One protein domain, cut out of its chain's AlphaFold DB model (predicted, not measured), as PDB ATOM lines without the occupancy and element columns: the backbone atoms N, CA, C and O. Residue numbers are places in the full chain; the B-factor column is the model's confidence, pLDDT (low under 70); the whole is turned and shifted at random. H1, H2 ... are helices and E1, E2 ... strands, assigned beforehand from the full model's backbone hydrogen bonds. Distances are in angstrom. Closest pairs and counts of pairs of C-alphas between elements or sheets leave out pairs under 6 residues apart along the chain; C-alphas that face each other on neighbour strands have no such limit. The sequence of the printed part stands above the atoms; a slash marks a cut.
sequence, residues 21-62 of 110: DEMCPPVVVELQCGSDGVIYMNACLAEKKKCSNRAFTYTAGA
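This is residues 21 to 62 of the 110 residues of the protein "Kazal-like domain-containing protein" of Saprolegnia parasitica (strain CBS 223.65) (UniProt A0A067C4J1). There is little regular structure here: one short helix, H1, sits inside a flat, winding course of loops, with a tiny antiparallel sheet, E1 and E2, along one side. The 42 printed residues run E1, H1, E2, mixed in class, with 16 in named elements. The whole is compact, radius of gyration of the C-alphas 9.6 A, spanning 27 by 25 by 11 A.

Start at C-alpha 21, (130.552, 93.387, 155.214), and follow the loop to E1, residues 32 to 34. Find H1, residues 43 to 52, from C-alpha 43 at (123.501, 103.850, 163.014), 15.3 A long. E2, residues 58 to 60, ends at C-alpha 60, (117.600, 108.857, 165.761).

E1 and E2 are antiparallel at 158 degrees; N 33 and O 59 are 2.8 A apart, within hydrogen-bond range. Residues 32 to 33 also pair antiparallel with 39 to 40. The closest C-alphas of H1 and E1, Ala 43 and Gln 32, are 6.4 A apart; those of H1 and E2, Ala 46 and Tyr 58, 6.9 A. In H1, 2 of 6 O i to N i+4 pairs and 6 of 7 O i to N i+3 pairs are within range.

C-alphas 27 and 55 are farthest apart, 27.2 A. The printed part has no cut; the link H1 to E2 is tight, E1 to H1 short. Only residue 21 has pLDDT under 70.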
ATOM      1  N   ASP A  21     130.568  94.295 154.058       68.81
ATOM      2  CA  ASP A  21     130.552  93.387 155.214       68.81
ATOM      3  C   ASP A  21     131.297  93.984 156.422       68.81
ATOM      4  O   ASP A  21     131.943  93.286 157.199       68.81
ATOM      5  N   GLU A  22     131.234  95.304 156.583       75.38
ATOM      6  CA  GLU A  22     131.909  96.005 157.659       75.38
ATOM      7  C   GLU A  22     131.278  95.587 158.991       75.38
ATOM      8  O   GLU A  22     130.053  95.620 159.179       75.38
ATOM      9  N   MET A  23     132.118  95.117 159.914       82.94
ATOM     10  CA  MET A  23     131.680  94.818 161.268       82.94
ATOM     11  C   MET A  23     131.328  96.124 161.976       82.94
ATOM     12  O   MET A  23     132.178  96.989 162.166       82.94
ATOM     13  N   CYS A  24     130.079  96.246 162.421       88.12
ATOM     14  CA  CYS A  24     129.666  97.368 163.251       88.12
ATOM     15  C   CYS A  24     130.263  97.229 164.663       88.12
ATOM     16  O   CYS A  24     130.014  96.207 165.314       88.12
ATOM     17  N   PRO A  25     130.993  98.235 165.181       85.88
ATOM     18  CA  PRO A  25     131.500  98.210 166.547       85.88
ATOM     19  C   PRO A  25     130.344  98.090 167.558       85.88
ATOM     20  O   PRO A  25     129.387  98.865 167.475       85.88
ATOM     21  N   PRO A  26     130.410  97.174 168.540       79.12
ATOM     22  CA  PRO A  26     129.324  96.978 169.507       79.12
ATOM     23  C   PRO A  26     129.247  98.081 170.574       79.12
ATOM     24  O   PRO A  26     128.246  98.199 171.270       79.12
ATOM     25  N   VAL A  27     130.306  98.880 170.721       78.25
ATOM     26  CA  VAL A  27     130.482  99.840 171.826       78.25
ATOM     27  C   VAL A  27     129.732 101.159 171.652       78.25
ATOM     28  O   VAL A  27     129.539 101.878 172.628       78.25
ATOM     29  N   VAL A  28     129.286 101.490 170.441       79.50
ATOM     30  CA  VAL A  28     128.501 102.708 170.210       79.50
ATOM     31  C   VAL A  28     127.035 102.351 170.400       79.50
ATOM     32  O   VAL A  28     126.485 101.609 169.591       79.50
ATOM     33  N   VAL A  29     126.413 102.842 171.473       84.25
ATOM     34  CA  VAL A  29     124.972 102.682 171.706       84.25
ATOM     35  C   VAL A  29     124.286 104.001 171.388       84.25
ATOM     36  O   VAL A  29     124.257 104.923 172.197       84.25
ATOM     37  N   GLU A  30     123.727 104.076 170.190       91.19
ATOM     38  CA  GLU A  30     122.917 105.188 169.717       91.19
ATOM     39  C   GLU A  30     121.654 104.614 169.080       91.19
ATOM     40  O   GLU A  30     121.667 104.167 167.931       91.19
ATOM     41  N   LEU A  31     120.567 104.583 169.851       93.75
ATOM     42  CA  LEU A  31     119.316 103.969 169.414       93.75
ATOM     43  C   LEU A  31     118.823 104.626 168.124       93.75
ATOM     44  O   LEU A  31     118.749 105.849 168.042       93.75
ATOM     45  N   GLN A  32     118.449 103.806 167.147       95.44
ATOM     46  CA  GLN A  32     117.817 104.245 165.907       95.44
ATOM     47  C   GLN A  32     116.491 103.512 165.733       95.44
ATOM     48  O   GLN A  32     116.436 102.287 165.863       95.44
ATOM     49  N   CYS A  33     115.432 104.232 165.384       96.69
ATOM     50  CA  CYS A  33     114.163 103.636 165.004       96.69
ATOM     51  C   CYS A  33     114.129 103.420 163.496       96.69
ATOM     52  O   CYS A  33     114.121 104.388 162.732       96.69
ATOM     53  N   GLY A  34     114.080 102.159 163.073       95.50
ATOM     54  CA  GLY A  34     113.859 101.793 161.682       95.50
ATOM     55  C   GLY A  34     112.407 101.991 161.250       95.50
ATOM     56  O   GLY A  34     111.471 101.935 162.049       95.50
ATOM     57  N   SER A  35     112.194 102.160 159.948       95.50
ATOM     58  CA  SER A  35     110.862 102.225 159.334       95.50
ATOM     59  C   SER A  35     110.063 100.922 159.479       95.50
ATOM     60  O   SER A  35     108.855 100.906 159.266       95.50
ATOM     61  N   ASP A  36     110.735  99.826 159.833       93.94
ATOM     62  CA  ASP A  36     110.160  98.532 160.212       93.94
ATOM     63  C   ASP A  36     109.665  98.491 161.673       93.94
ATOM     64  O   ASP A  36     109.086  97.495 162.101       93.94
ATOM     65  N   GLY A  37     109.855  99.570 162.438       93.19
ATOM     66  CA  GLY A  37     109.514  99.645 163.857       93.19
ATOM     67  C   GLY A  37     110.497  98.902 164.765       93.19
ATOM     68  O   GLY A  37     110.205  98.725 165.948       93.19
ATOM     69  N   VAL A  38     111.639  98.460 164.229       93.75
ATOM     70  CA  VAL A  38     112.709  97.803 164.985       93.75
ATOM     71  C   VAL A  38     113.686  98.856 165.495       93.75
ATOM     72  O   VAL A  38     114.014  99.819 164.799       93.75
ATOM     73  N   ILE A  39     114.155  98.671 166.727       94.06
ATOM     74  CA  ILE A  39     115.170  99.531 167.329       94.06
ATOM     75  C   ILE A  39     116.545  98.921 167.058       94.06
ATOM     76  O   ILE A  39     116.812  97.782 167.440       94.06
ATOM     77  N   TYR A  40     117.418  99.688 166.419       93.31
ATOM     78  CA  TYR A  40     118.801  99.319 166.139       93.31
ATOM     79  C   TYR A  40     119.711  99.988 167.170       93.31
ATOM     80  O   TYR A  40     119.500 101.147 167.522       93.31
ATOM     81  N   MET A  41     120.717  99.265 167.668       92.38
ATOM     82  CA  MET A  41     121.588  99.772 168.739       92.38
ATOM     83  C   MET A  41     122.557 100.864 168.281       92.38
ATOM     84  O   MET A  41     123.086 101.576 169.126       92.38
ATOM     85  N   ASN A  42     122.799 100.989 166.975       91.50
ATOM     86  CA  ASN A  42     123.600 102.058 166.388       91.50
ATOM     87  C   ASN A  42     123.219 102.317 164.927       91.50
ATOM     88  O   ASN A  42     122.550 101.504 164.278       91.50
ATOM     89  N   ALA A  43     123.694 103.451 164.404       91.81
ATOM     90  CA  ALA A  43     123.501 103.850 163.014       91.81
ATOM     91  C   ALA A  43     124.117 102.861 162.014       91.81
ATOM     92  O   ALA A  43     123.524 102.626 160.968       91.81
ATOM     93  N   CYS A  44     125.247 102.223 162.339       92.00
ATOM     94  CA  CYS A  44     125.879 101.234 161.459       92.00
ATOM     95  C   CYS A  44     124.956 100.031 161.188       92.00
ATOM     96  O   CYS A  44     124.733  99.650 160.038       92.00
ATOM     97  N   LEU A  45     124.344  99.472 162.238       91.81
ATOM     98  CA  LEU A  45     123.399  98.358 162.138       91.81
ATOM     99  C   LEU A  45     122.138  98.757 161.358       91.81
ATOM    100  O   LEU A  45     121.635  97.962 160.563       91.81
ATOM    101  N   ALA A  46     121.648  99.985 161.551       92.94
ATOM    102  CA  ALA A  46     120.521 100.517 160.790       92.94
ATOM    103  C   ALA A  46     120.884 100.731 159.306       92.94
ATOM    104  O   ALA A  46     120.120 100.366 158.416       92.94
ATOM    105  N   GLU A  47     122.071 101.258 159.003       90.81
ATOM    106  CA  GLU A  47     122.538 101.473 157.630       90.81
ATOM    107  C   GLU A  47     122.695 100.145 156.883       90.81
ATOM    108  O   GLU A  47     122.271 100.029 155.732       90.81
ATOM    109  N   LYS A  48     123.182  99.099 157.564       91.06
ATOM    110  CA  LYS A  48     123.278  97.745 157.003       91.06
ATOM    111  C   LYS A  48     121.920  97.211 156.543       91.06
ATOM    112  O   LYS A  48     121.848  96.465 155.570       91.06
ATOM    113  N   LYS A  49     120.810  97.631 157.157       92.19
ATOM    114  CA  LYS A  49     119.464  97.230 156.718       92.19
ATOM    115  C   LYS A  49     119.096  97.786 155.339       92.19
ATOM    116  O   LYS A  49     118.369  97.115 154.600       92.19
ATOM    117  N   LYS A  50     119.639  98.944 154.941       90.38
ATOM    118  CA  LYS A  50     119.419  99.525 153.601       90.38
ATOM    119  C   LYS A  50     119.946  98.640 152.475       90.38
ATOM    120  O   LYS A  50     119.480  98.748 151.341       90.38
ATOM    121  N   CYS A  51     120.871  97.736 152.794       88.81
ATOM    122  CA  CYS A  51     121.392  96.742 151.865       88.81
ATOM    123  C   CYS A  51     120.358  95.694 151.477       88.81
ATOM    124  O   CYS A  51     120.248  95.335 150.308       88.81
ATOM    125  N   SER A  52     119.565  95.234 152.444       89.06
ATOM    126  CA  SER A  52     118.482  94.284 152.190       89.06
ATOM    127  C   SER A  52     117.203  94.977 151.721       89.06
ATOM    128  O   SER A  52     116.394  94.367 151.029       89.06
ATOM    129  N   ASN A  53     116.993  96.239 152.099       91.50
ATOM    130  CA  ASN A  53     115.800  96.994 151.738       91.50
ATOM    131  C   ASN A  53     116.150  98.447 151.395       91.50
ATOM    132  O   ASN A  53     116.329  99.276 152.281       91.50
ATOM    133  N   ARG A  54     116.177  98.787 150.100       88.56
ATOM    134  CA  ARG A  54     116.511 100.146 149.629       88.56
ATOM    135  C   ARG A  54     115.518 101.225 150.069       88.56
ATOM    136  O   ARG A  54     115.897 102.391 150.105       88.56
ATOM    137  N   ALA A  55     114.277 100.853 150.382       92.62
ATOM    138  CA  ALA A  55     113.256 101.768 150.894       92.62
ATOM    139  C   ALA A  55     113.329 101.943 152.422       92.62
ATOM    140  O   ALA A  55     112.570 102.728 152.990       92.62
ATOM    141  N   PHE A  56     114.224 101.214 153.096       94.88
ATOM    142  CA  PHE A  56     114.421 101.338 154.530       94.88
ATOM    143  C   PHE A  56     114.943 102.730 154.888       94.88
ATOM    144  O   PHE A  56     115.929 103.224 154.335       94.88
ATOM    145  N   THR A  57     114.288 103.340 155.865       95.25
ATOM    146  CA  THR A  57     114.700 104.603 156.472       95.25
ATOM    147  C   THR A  57     114.768 104.419 157.979       95.25
ATOM    148  O   THR A  57     114.181 103.487 158.524       95.25
ATOM    149  N   TYR A  58     115.518 105.277 158.660       95.75
ATOM    150  CA  TYR A  58     115.588 105.266 160.114       95.75
ATOM    151  C   TYR A  58     115.738 106.686 160.648       95.75
ATOM    152  O   TYR A  58     116.108 107.605 159.916       95.75
ATOM    153  N   THR A  59     115.420 106.852 161.925       96.12
ATOM    154  CA  THR A  59     115.514 108.117 162.661       96.12
ATOM    155  C   THR A  59     116.238 107.893 163.980       96.12
ATOM    156  O   THR A  59     116.149 106.804 164.547       96.12
ATOM    157  N   ALA A  60     116.937 108.917 164.466       95.31
ATOM    158  CA  ALA A  60     117.600 108.857 165.761       95.31
ATOM    159  C   ALA A  60     116.573 108.718 166.897       95.31
ATOM    160  O   ALA A  60     115.537 109.385 166.906       95.31
ATOM    161  N   GLY A  61     116.887 107.868 167.870       93.56
ATOM    162  CA  GLY A  61     116.067 107.588 169.043       93.56
ATOM    163  C   GLY A  61     115.293 106.269 168.983       93.56
ATOM    164  O   GLY A  61     115.402 105.466 168.057       93.56
ATOM    165  N   ALA A  62     114.504 106.026 170.029       92.56
ATOM    166  CA  ALA A  62     113.615 104.873 170.109       92.56
ATOM    167  C   ALA A  62     112.375 105.062 169.226       92.56
ATOM    168  O   ALA A  62     111.934 106.184 168.972       92.56
TER     169      ALA A  62